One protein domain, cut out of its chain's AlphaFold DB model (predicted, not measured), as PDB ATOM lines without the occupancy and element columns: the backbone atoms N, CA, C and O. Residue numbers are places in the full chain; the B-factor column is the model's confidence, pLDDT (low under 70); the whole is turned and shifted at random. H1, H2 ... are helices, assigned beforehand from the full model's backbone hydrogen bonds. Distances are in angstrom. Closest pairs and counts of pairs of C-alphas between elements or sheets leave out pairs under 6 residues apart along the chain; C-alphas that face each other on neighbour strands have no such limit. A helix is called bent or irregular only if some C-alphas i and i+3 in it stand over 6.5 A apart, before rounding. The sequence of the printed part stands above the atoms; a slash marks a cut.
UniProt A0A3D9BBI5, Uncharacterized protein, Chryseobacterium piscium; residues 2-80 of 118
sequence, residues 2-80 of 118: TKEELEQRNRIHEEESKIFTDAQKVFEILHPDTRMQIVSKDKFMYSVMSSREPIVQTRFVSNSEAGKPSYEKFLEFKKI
ATOM      1  N   THR A   2     101.214 131.034 -26.751       82.19
ATOM      2  CA  THR A   2     100.993 129.586 -26.785       82.19
ATOM      3  C   THR A   2     102.128 128.860 -26.059       82.19
ATOM      4  O   THR A   2     103.190 129.430 -25.796       82.19
ATOM      5  N   LYS A   3     101.911 127.590 -25.705       78.50
ATOM      6  CA  LYS A   3     102.941 126.750 -25.076       78.50
ATOM      7  C   LYS A   3     104.176 126.591 -25.982       78.50
ATOM      8  O   LYS A   3     105.296 126.636 -25.488       78.50
ATOM      9  N   GLU A   4     103.965 126.502 -27.295       76.00
ATOM     10  CA  GLU A   4     105.032 126.448 -28.304       76.00
ATOM     11  C   GLU A   4     105.816 127.766 -28.392       76.00
ATOM     12  O   GLU A   4     107.044 127.747 -28.412       76.00
ATOM     13  N   GLU A   5     105.135 128.919 -28.347       72.56
ATOM     14  CA  GLU A   5     105.796 130.232 -28.304       72.56
ATOM     15  C   GLU A   5     106.638 130.409 -27.031       72.56
ATOM     16  O   GLU A   5     107.702 131.027 -27.072       72.56
ATOM     17  N   LEU A   6     106.187 129.866 -25.893       76.06
ATOM     18  CA  LEU A   6     106.928 129.916 -24.631       76.06
ATOM     19  C   LEU A   6     108.169 129.006 -24.660       76.06
ATOM     20  O   LEU A   6     109.248 129.426 -24.249       76.06
ATOM     21  N   GLU A   7     108.046 127.783 -25.179       75.38
ATOM     22  CA  GLU A   7     109.177 126.852 -25.309       75.38
ATOM     23  C   GLU A   7     110.234 127.364 -26.293       75.38
ATOM     24  O   GLU A   7     111.430 127.307 -26.002       75.38
ATOM     25  N   GLN A   8     109.811 127.913 -27.432       72.38
ATOM     26  CA  GLN A   8     110.727 128.495 -28.411       72.38
ATOM     27  C   GLN A   8     111.463 129.712 -27.829       72.38
ATOM     28  O   GLN A   8     112.661 129.876 -28.055       72.38
ATOM     29  N   ARG A   9     110.779 130.522 -27.009       69.94
ATOM     30  CA  ARG A   9     111.396 131.631 -26.265       69.94
ATOM     31  C   ARG A   9     112.433 131.163 -25.252       69.94
ATOM     32  O   ARG A   9     113.517 131.739 -25.204       69.94
ATOM     33  N   ASN A  10     112.122 130.127 -24.477       72.12
ATOM     34  CA  ASN A  10     113.047 129.600 -23.476       72.12
ATOM     35  C   ASN A  10     114.328 129.056 -24.125       72.12
ATOM     36  O   ASN A  10     115.416 129.363 -23.651       72.12
ATOM     37  N   ARG A  11     114.220 128.351 -25.261       74.69
ATOM     38  CA  ARG A  11     115.396 127.848 -25.997       74.69
ATOM     39  C   ARG A  11     116.310 128.968 -26.494       74.69
ATOM     40  O   ARG A  11     117.520 128.885 -26.316       74.69
ATOM     41  N   ILE A  12     115.742 130.029 -27.073       70.12
ATOM     42  CA  ILE A  12     116.524 131.191 -27.533       70.12
ATOM     43  C   ILE A  12     117.264 131.836 -26.354       70.12
ATOM     44  O   ILE A  12     118.446 132.150 -26.461       70.12
ATOM     45  N   HIS A  13     116.588 131.992 -25.214       68.56
ATOM     46  CA  HIS A  13     117.192 132.571 -24.016       68.56
ATOM     47  C   HIS A  13     118.337 131.715 -23.448       68.56
ATOM     48  O   HIS A  13     119.376 132.250 -23.052       68.56
ATOM     49  N   GLU A  14     118.176 130.390 -23.435       71.62
ATOM     50  CA  GLU A  14     119.220 129.451 -23.012       71.62
ATOM     51  C   GLU A  14     120.444 129.500 -23.937       71.62
ATOM     52  O   GLU A  14     121.581 129.565 -23.458       71.62
ATOM     53  N   GLU A  15     120.233 129.528 -25.256       73.69
ATOM     54  CA  GLU A  15     121.318 129.638 -26.235       73.69
ATOM     55  C   GLU A  15     122.084 130.958 -26.093       73.69
ATOM     56  O   GLU A  15     123.316 130.955 -26.029       73.69
ATOM     57  N   GLU A  16     121.382 132.087 -25.985       67.25
ATOM     58  CA  GLU A  16     122.012 133.401 -25.815       67.25
ATOM     59  C   GLU A  16     122.799 133.491 -24.496       67.25
ATOM     60  O   GLU A  16     123.939 133.969 -24.487       67.25
ATOM     61  N   SER A  17     122.245 132.958 -23.403       69.69
ATOM     62  CA  SER A  17     122.921 132.895 -22.099       69.69
ATOM     63  C   SER A  17     124.192 132.048 -22.137       69.69
ATOM     64  O   SER A  17     125.212 132.416 -21.540       69.69
ATOM     65  N   LYS A  18     124.164 130.934 -22.874       75.38
ATOM     66  CA  LYS A  18     125.332 130.072 -23.064       75.38
ATOM     67  C   LYS A  18     126.437 130.786 -23.837       75.38
ATOM     68  O   LYS A  18     127.572 130.820 -23.370       75.38
ATOM     69  N   ILE A  19     126.105 131.406 -24.972       70.31
ATOM     70  CA  ILE A  19     127.084 132.131 -25.801       70.31
ATOM     71  C   ILE A  19     127.745 133.254 -24.992       70.31
ATOM     72  O   ILE A  19     128.951 133.472 -25.112       70.31
ATOM     73  N   PHE A  20     126.975 133.957 -24.160       70.69
ATOM     74  CA  PHE A  20     127.523 134.998 -23.301       70.69
ATOM     75  C   PHE A  20     128.505 134.439 -22.263       70.69
ATOM     76  O   PHE A  20     129.632 134.923 -22.157       70.69
ATOM     77  N   THR A  21     128.100 133.387 -21.549       74.44
ATOM     78  CA  THR A  21     128.958 132.708 -20.567       74.44
ATOM     79  C   THR A  21     130.263 132.238 -21.212       74.44
ATOM     80  O   THR A  21     131.342 132.393 -20.642       74.44
ATOM     81  N   ASP A  22     130.183 131.692 -22.424       75.00
ATOM     82  CA  ASP A  22     131.355 131.248 -23.172       75.00
ATOM     83  C   ASP A  22     132.262 132.425 -23.554       75.00
ATOM     84  O   ASP A  22     133.481 132.316 -23.456       75.00
ATOM     85  N   ALA A  23     131.700 133.580 -23.904       73.69
ATOM     86  CA  ALA A  23     132.484 134.775 -24.201       73.69
ATOM     87  C   ALA A  23     133.157 135.377 -22.957       73.69
ATOM     88  O   ALA A  23     134.294 135.836 -23.055       73.69
ATOM     89  N   GLN A  24     132.505 135.355 -21.791       78.69
ATOM     90  CA  GLN A  24     133.145 135.743 -20.526       78.69
ATOM     91  C   GLN A  24     134.314 134.821 -20.195       78.69
ATOM     92  O   GLN A  24     135.410 135.298 -19.920       78.69
ATOM     93  N   LYS A  25     134.116 133.504 -20.322       81.88
ATOM     94  CA  LYS A  25     135.201 132.528 -20.164       81.88
ATOM     95  C   LYS A  25     136.345 132.804 -21.134       81.88
ATOM     96  O   LYS A  25     137.499 132.778 -20.725       81.88
ATOM     97  N   VAL A  26     136.034 133.103 -22.400       82.06
ATOM     98  CA  VAL A  26     137.033 133.509 -23.400       82.06
ATOM     99  C   VAL A  26     137.776 134.756 -22.938       82.06
ATOM    100  O   VAL A  26     138.999 134.774 -22.978       82.06
ATOM    101  N   PHE A  27     137.069 135.778 -22.456       84.94
ATOM    102  CA  PHE A  27     137.690 136.997 -21.950       84.94
ATOM    103  C   PHE A  27     138.610 136.729 -20.750       84.94
ATOM    104  O   PHE A  27     139.705 137.283 -20.685       84.94
ATOM    105  N   GLU A  28     138.208 135.866 -19.818       85.44
ATOM    106  CA  GLU A  28     138.996 135.514 -18.632       85.44
ATOM    107  C   GLU A  28     140.315 134.809 -18.964       85.44
ATOM    108  O   GLU A  28     141.311 135.038 -18.271       85.44
ATOM    109  N   ILE A  29     140.339 133.998 -20.028       87.06
ATOM    110  CA  ILE A  29     141.543 133.280 -20.473       87.06
ATOM    111  C   ILE A  29     142.446 134.103 -21.400       87.06
ATOM    112  O   ILE A  29     143.545 133.646 -21.719       87.06
ATOM    113  N   LEU A  30     142.029 135.307 -21.814       88.44
ATOM    114  CA  LEU A  30     142.900 136.220 -22.557       88.44
ATOM    115  C   LEU A  30     144.094 136.666 -21.705       88.44
ATOM    116  O   LEU A  30     144.009 136.882 -20.486       88.44
ATOM    117  N   HIS A  31     145.216 136.894 -22.382       90.88
ATOM    118  CA  HIS A  31     146.424 137.431 -21.783       90.88
ATOM    119  C   HIS A  31     146.135 138.786 -21.104       90.88
ATOM    120  O   HIS A  31     145.355 139.591 -21.633       90.88
ATOM    121  N   PRO A  32     146.749 139.085 -19.939       89.44
ATOM    122  CA  PRO A  32     146.559 140.358 -19.242       89.44
ATOM    123  C   PRO A  32     146.725 141.593 -20.135       89.44
ATOM    124  O   PRO A  32     145.882 142.480 -20.077       89.44
ATOM    125  N   ASP A  33     147.738 141.629 -21.003       89.38
ATOM    126  CA  ASP A  33     147.976 142.778 -21.894       89.38
ATOM    127  C   ASP A  33     146.829 143.014 -22.880       89.38
ATOM    128  O   ASP A  33     146.435 144.153 -23.131       89.38
ATOM    129  N   THR A  34     146.237 141.938 -23.394       89.00
ATOM    130  CA  THR A  34     145.080 142.013 -24.290       89.00
ATOM    131  C   THR A  34     143.845 142.491 -23.540       89.00
ATOM    132  O   THR A  34     143.140 143.388 -24.008       89.00
ATOM    133  N   ARG A  35     143.628 141.995 -22.315       86.38
ATOM    134  CA  ARG A  35     142.577 142.517 -21.428       86.38
ATOM    135  C   ARG A  35     142.781 143.999 -21.107       86.38
ATOM    136  O   ARG A  35     141.823 144.766 -21.150       86.38
ATOM    137  N   MET A  36     144.014 144.426 -20.842       85.25
ATOM    138  CA  MET A  36     144.358 145.828 -20.582       85.25
ATOM    139  C   MET A  36     144.138 146.716 -21.805       85.25
ATOM    140  O   MET A  36     143.659 147.845 -21.670       85.25
ATOM    141  N   GLN A  37     144.417 146.210 -23.006       85.50
ATOM    142  CA  GLN A  37     144.103 146.928 -24.233       85.50
ATOM    143  C   GLN A  37     142.593 147.190 -24.346       85.50
ATOM    144  O   GLN A  37     142.199 148.315 -24.658       85.50
ATOM    145  N   ILE A  38     141.755 146.198 -24.027       80.38
ATOM    146  CA  ILE A  38     140.293 146.354 -23.994       80.38
ATOM    147  C   ILE A  38     139.891 147.409 -22.957       80.38
ATOM    148  O   ILE A  38     139.172 148.339 -23.307       80.38
ATOM    149  N   VAL A  39     140.427 147.341 -21.729       76.50
ATOM    150  CA  VAL A  39     140.179 148.340 -20.665       76.50
ATOM    151  C   VAL A  39     140.502 149.759 -21.133       76.50
ATOM    152  O   VAL A  39     139.750 150.693 -20.855       76.50
ATOM    153  N   SER A  40     141.630 149.929 -21.825       78.00
ATOM    154  CA  SER A  40     142.093 151.243 -22.281       78.00
ATOM    155  C   SER A  40     141.219 151.839 -23.388       78.00
ATOM    156  O   SER A  40     141.095 153.059 -23.472       78.00
ATOM    157  N   LYS A  41     140.602 150.986 -24.215       79.75
ATOM    158  CA  LYS A  41     139.796 151.390 -25.374       79.75
ATOM    159  C   LYS A  41     138.309 151.518 -25.050       79.75
ATOM    160  O   LYS A  41     137.664 152.424 -25.566       79.75
ATOM    161  N   ASP A  42     137.774 150.640 -24.206       79.94
ATOM    162  CA  ASP A  42     136.364 150.625 -23.818       79.94
ATOM    163  C   ASP A  42     136.205 150.070 -22.389       79.94
ATOM    164  O   ASP A  42     136.148 148.862 -22.142       79.94
ATOM    165  N   LYS A  43     136.123 150.985 -21.416       80.50
ATOM    166  CA  LYS A  43     135.954 150.637 -19.995       80.50
ATOM    167  C   LYS A  43     134.639 149.912 -19.719       80.50
ATOM    168  O   LYS A  43     134.581 149.101 -18.800       80.50
ATOM    169  N   PHE A  44     133.591 150.204 -20.487       79.69
ATOM    170  CA  PHE A  44     132.279 149.610 -20.269       79.69
ATOM    171  C   PHE A  44     132.246 148.166 -20.781       79.69
ATOM    172  O   PHE A  44     131.791 147.280 -20.062       79.69
ATOM    173  N   MET A  45     132.861 147.903 -21.939       80.94
ATOM    174  CA  MET A  45     133.123 146.545 -22.433       80.94
ATOM    175  C   MET A  45     133.802 145.670 -21.378       80.94
ATOM    176  O   MET A  45     133.386 144.540 -21.131       80.94
ATOM    177  N   TYR A  46     134.837 146.202 -20.723       80.06
ATOM    178  CA  TYR A  46     135.526 145.486 -19.655       80.06
ATOM    179  C   TYR A  46     134.588 145.130 -18.496       80.06
ATOM    180  O   TYR A  46     134.586 143.987 -18.042       80.06
ATOM    181  N   SER A  47     133.784 146.081 -18.013       78.00
ATOM    182  CA  SER A  47     132.849 145.840 -16.908       78.00
ATOM    183  C   SER A  47     131.815 144.757 -17.239       78.00
ATOM    184  O   SER A  47     131.528 143.909 -16.393       78.00
ATOM    185  N   VAL A  48     131.328 144.738 -18.483       78.56
ATOM    186  CA  VAL A  48     130.411 143.717 -19.014       78.56
ATOM    187  C   VAL A  48     131.081 142.336 -19.060       78.56
ATOM    188  O   VAL A  48     130.534 141.354 -18.559       78.56
ATOM    189  N   MET A  49     132.287 142.243 -19.627       80.50
ATOM    190  CA  MET A  49     132.978 140.961 -19.827       80.50
ATOM    191  C   MET A  49     133.612 140.395 -18.547       80.50
ATOM    192  O   MET A  49     133.804 139.189 -18.453       80.50
ATOM    193  N   SER A  50     133.900 141.239 -17.552       78.50
ATOM    194  CA  SER A  50     134.460 140.840 -16.248       78.50
ATOM    195  C   SER A  50     133.409 140.497 -15.183       78.50
ATOM    196  O   SER A  50     133.754 140.375 -14.009       78.50
ATOM    197  N   SER A  51     132.134 140.366 -15.568       69.19
ATOM    198  CA  SER A  51     131.012 140.048 -14.664       69.19
ATOM    199  C   SER A  51     130.776 141.072 -13.545       69.19
ATOM    200  O   SER A  51     130.096 140.766 -12.567       69.19
ATOM    201  N   ARG A  52     131.339 142.283 -13.655       66.31
ATOM    202  CA  ARG A  52     131.166 143.355 -12.657       66.31
ATOM    203  C   ARG A  52     129.850 144.104 -12.826       66.31
ATOM    204  O   ARG A  52     129.364 144.684 -11.863       66.31
ATOM    205  N   GLU A  53     129.288 144.071 -14.028       63.06
ATOM    206  CA  GLU A  53     127.963 144.596 -14.339       63.06
ATOM    207  C   GLU A  53     126.995 143.432 -14.585       63.06
ATOM    208  O   GLU A  53     127.293 142.561 -15.412       63.06
ATOM    209  N   PRO A  54     125.837 143.383 -13.901       57.69
ATOM    210  CA  PRO A  54     124.821 142.385 -14.192       57.69
ATOM    211  C   PRO A  54     124.307 142.595 -15.617       57.69
ATOM    212  O   PRO A  54     123.878 143.688 -15.995       57.69
ATOM    213  N   ILE A  55     124.332 141.538 -16.431       57.81
ATOM    214  CA  ILE A  55     123.772 141.635 -17.775       57.81
ATOM    215  C   ILE A  55     122.261 141.596 -17.689       57.81
ATOM    216  O   ILE A  55     121.640 140.572 -17.408       57.81
ATOM    217  N   VAL A  56     121.671 142.722 -18.045       57.66
ATOM    218  CA  VAL A  56     120.252 142.824 -18.318       57.66
ATOM    219  C   VAL A  56     120.024 142.283 -19.740       57.66
ATOM    220  O   VAL A  56     120.157 143.011 -20.717       57.66
ATOM    221  N   GLN A  57     119.709 140.988 -19.890       52.66
ATOM    222  CA  GLN A  57     119.376 140.360 -21.190       52.66
ATOM    223  C   GLN A  57     117.983 140.779 -21.712       52.66
ATOM    224  O   GLN A  57     117.241 139.997 -22.310       52.66
ATOM    225  N   THR A  58     117.555 142.014 -21.459       46.09
ATOM    226  CA  THR A  58     116.198 142.433 -21.797       46.09
ATOM    227  C   THR A  58     116.121 142.844 -23.260       46.09
ATOM    228  O   THR A  58     116.133 144.025 -23.593       46.09
ATOM    229  N   ARG A  59     115.921 141.866 -24.146       44.59
ATOM    230  CA  ARG A  59     115.104 142.107 -25.347       44.59
ATOM    231  C   ARG A  59     113.601 142.092 -25.044       44.59
ATOM    232  O   ARG A  59     112.816 142.477 -25.901       44.59
ATOM    233  N   PHE A  60     113.190 141.687 -23.836       47.94
ATOM    234  CA  PHE A  60     111.776 141.477 -23.490       47.94
ATOM    235  C   PHE A  60     111.223 142.326 -22.337       47.94
ATOM    236  O   PHE A  60     110.144 142.019 -21.840       47.94
ATOM    237  N   VAL A  61     111.883 143.418 -21.942       40.38
ATOM    238  CA  VAL A  61     111.293 144.362 -20.979       40.38
ATOM    239  C   VAL A  61     111.343 145.773 -21.546       40.38
ATOM    240  O   VAL A  61     112.344 146.460 -21.417       40.38
ATOM    241  N   SER A  62     110.206 146.180 -22.122       38.53
ATOM    242  CA  SER A  62     109.832 147.570 -22.405       38.53
ATOM    243  C   SER A  62     110.687 148.317 -23.449       38.53
ATOM    244  O   SER A  62     111.880 148.098 -23.612       38.53
ATOM    245  N   ASN A  63     110.070 149.268 -24.157       44.97
ATOM    246  CA  ASN A  63     110.740 150.216 -25.062       44.97
ATOM    247  C   ASN A  63     111.720 151.176 -24.341       44.97
ATOM    248  O   ASN A  63     112.137 152.175 -24.918       44.97
ATOM    249  N   SER A  64     112.082 150.913 -23.086       42.19
ATOM    250  CA  SER A  64     113.013 151.725 -22.312       42.19
ATOM    251  C   SER A  64     114.458 151.427 -22.708       42.19
ATOM    252  O   SER A  64     114.912 150.286 -22.639       42.19
ATOM    253  N   GLU A  65     115.200 152.476 -23.048       43.88
ATOM    254  CA  GLU A  65     116.615 152.479 -23.459       43.88
ATOM    255  C   GLU A  65     117.598 151.855 -22.443       43.88
ATOM    256  O   GLU A  65     118.764 151.638 -22.761       43.88
ATOM    257  N   ALA A  66     117.142 151.502 -21.240       43.28
ATOM    258  CA  ALA A  66     117.979 151.107 -20.107       43.28
ATOM    259  C   ALA A  66     118.569 149.677 -20.157       43.28
ATOM    260  O   ALA A  66     119.408 149.351 -19.324       43.28
ATOM    261  N   GLY A  67     118.166 148.815 -21.101       50.38
ATOM    262  CA  GLY A  67     118.568 147.392 -21.133       50.38
ATOM    263  C   GLY A  67     119.472 146.954 -22.295       50.38
ATOM    264  O   GLY A  67     119.839 145.788 -22.388       50.38
ATOM    265  N   LYS A  68     119.813 147.863 -23.212       55.31
ATOM    266  CA  LYS A  68     120.571 147.579 -24.447       55.31
ATOM    267  C   LYS A  68     122.110 147.632 -24.343       55.31
ATOM    268  O   LYS A  68     122.748 146.845 -25.043       55.31
ATOM    269  N   PRO A  69     122.734 148.456 -23.474       65.62
ATOM    270  CA  PRO A  69     124.173 148.704 -23.568       65.62
ATOM    271  C   PRO A  69     125.055 147.461 -23.383       65.62
ATOM    272  O   PRO A  69     125.981 147.246 -24.160       65.62
ATOM    273  N   SER A  70     124.782 146.612 -22.386       69.50
ATOM    274  CA  SER A  70     125.683 145.499 -22.039       69.50
ATOM    275  C   SER A  70     125.690 144.382 -23.088       69.50
ATOM    276  O   SER A  70     126.748 143.867 -23.444       69.50
ATOM    277  N   TYR A  71     124.522 144.020 -23.629       71.38
ATOM    278  CA  TYR A  71     124.428 142.995 -24.674       71.38
ATOM    279  C   TYR A  71     124.986 143.489 -26.020       71.38
ATOM    280  O   TYR A  71     125.664 142.736 -26.718       71.38
ATOM    281  N   GLU A  72     124.765 144.757 -26.376       73.56
ATOM    282  CA  GLU A  72     125.365 145.354 -27.580       73.56
ATOM    283  C   GLU A  72     126.892 145.377 -27.494       73.56
ATOM    284  O   GLU A  72     127.568 144.986 -28.447       73.56
ATOM    285  N   LYS A  73     127.440 145.717 -26.322       77.56
ATOM    286  CA  LYS A  73     128.880 145.630 -26.066       77.56
ATOM    287  C   LYS A  73     129.393 144.206 -26.198       77.56
ATOM    288  O   LYS A  73     130.376 143.973 -26.891       77.56
ATOM    289  N   PHE A  74     128.686 143.227 -25.650       76.00
ATOM    290  CA  PHE A  74     129.021 141.824 -25.887       76.00
ATOM    291  C   PHE A  74     129.073 141.473 -27.392       76.00
ATOM    292  O   PHE A  74     130.021 140.823 -27.842       76.00
ATOM    293  N   LEU A  75     128.100 141.918 -28.194       75.94
ATOM    294  CA  LEU A  75     128.112 141.670 -29.641       75.94
ATOM    295  C   LEU A  75     129.291 142.361 -30.339       75.94
ATOM    296  O   LEU A  75     129.857 141.800 -31.279       75.94
ATOM    297  N   GLU A  76     129.678 143.555 -29.894       79.44
ATOM    298  CA  GLU A  76     130.892 144.239 -30.350       79.44
ATOM    299  C   GLU A  76     132.158 143.451 -29.989       79.44
ATOM    300  O   GLU A  76     133.001 143.240 -30.861       79.44
ATOM    301  N   PHE A  77     132.270 142.940 -28.754       79.88
ATOM    302  CA  PHE A  77     133.367 142.056 -28.353       79.88
ATOM    303  C   PHE A  77     133.431 140.837 -29.271       79.88
ATOM    304  O   PHE A  77     134.465 140.588 -29.874       79.88
ATOM    305  N   LYS A  78     132.320 140.129 -29.489       76.25
ATOM    306  CA  LYS A  78     132.295 138.926 -30.337       76.25
ATOM    307  C   LYS A  78     132.741 139.182 -31.785       76.25
ATOM    308  O   LYS A  78     133.299 138.290 -32.415       76.25
ATOM    309  N   LYS A  79     132.515 140.384 -32.328       76.56
ATOM    310  CA  LYS A  79     133.006 140.759 -33.670       76.56
ATOM    311  C   LYS A  79     134.526 140.905 -33.722       76.56
ATOM    312  O   LYS A  79     135.121 140.688 -34.771       76.56
ATOM    313  N   ILE A  80     135.141 141.305 -32.614       73.88
ATOM    314  CA  ILE A  80     136.591 141.501 -32.501       73.88
ATOM    315  C   ILE A  80     137.270 140.202 -32.037       73.88
ATOM    316  O   ILE A  80     138.392 139.910 -32.456       73.88
TER     317      ILE A  80
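This is residues 2 to 80 of the 118 residues of an uncharacterized protein of Chryseobacterium piscium (UniProt A0A3D9BBI5). One long straight helix, H1, makes the length of this domain, and three short helices gather on one side of its last part: H2 turns off at a corner from the end of H1, H3 folds back towards H1, and H4 crosses H3 nearly at a right angle. Residues 2 to 12, of which 3 to 12 belong to H1, stick out beyond this group, and the long loop between H3 and H4 swings away from it, with residues 60 to 65 sticking out as well. The printed part has 79 residues with four named helices, in the order H1, H2, H3, H4, and no named strand; its class is all helix. The whole is only just loose, close to compact, with a radius of gyration of the C-alphas of 14.3 A, and its outline is elongated, spanning 49 by 26 by 21 A.

The longest helix is H1, residues 3 to 29. H3, residues 43 to 49, only just touches it, with 3 pairs of C-alphas within 8 A, and H1 does so with residues 23 to 27 alone. The closest C-alphas of the two are those of Gln 24 and Met 49, 5.3 A apart, and the helices run opposite ways at a steep tilt of 63 degrees. H2, residues 32 to 41, is close to H1 but not clearly touching: their closest C-alphas, those of Phe 27 and Arg 35, are 7.4 A apart, and they run opposite ways at a steep tilt of 67 degrees. H4, residues 69 to 80, is also close to H1 but not clearly touching, with the C-alphas of Ala 23 and Lys 78 closest at 7.4 A; these two run the same way at a steep tilt of 61 degrees. H3 is the hub, touching the three other helices. It touches H2 with the C-alphas of Val 39 and Tyr 46 closest at 5.6 A, and the two run opposite ways at a steep tilt of 50 degrees. H3 touches H4 with 10 pairs of C-alphas within 8 A, the closest being those of Met 45 and Lys 73, 5.7 A apart; their lines are about perpendicular, at 85 degrees. H2 and H4 are apart. The helix packing is mostly crossed, with 0 of the 3 touching pairs at a shallow tilt. In H1, H2, H3 and H4 every pair of O i and N i+4 is within hydrogen-bond range.

H1 has 27 residues and measures 39.4 A from its first C-alpha, that of Lys 3 at (102.941, 126.750, -25.076), to its last, that of Ile 29 at (141.543, 133.280, -20.473). H4 has 12 residues and measures 16.9 A, ending with C-alpha 80 at (136.591, 141.501, -32.501). H2 has 10 residues and measures 14.3 A. H3 has 7 residues and measures 10.1 A. No helix is bent or irregular.

The two C-alphas farthest apart are those of Thr 2 and Asp 33, 49.0 A. Residues 29 to 34, of which 32 to 34 belong to H2, stand free, as do residues 2 to 12 and 60 to 65. Without these stretches the body has 56 residues and spans 31 by 24 by 20 A, with a radius of gyration of 10.6 A. The links from H1 to H2 and from H2 to H3 are tight; the link from H3 to H4, residues 50 to 68, is long and has no named element. The printed part has no cut. The mean pLDDT of the printed part is 71.7, and the model's confidence is under 70 at residues 9, 13, 16 to 17 and 51 to 70.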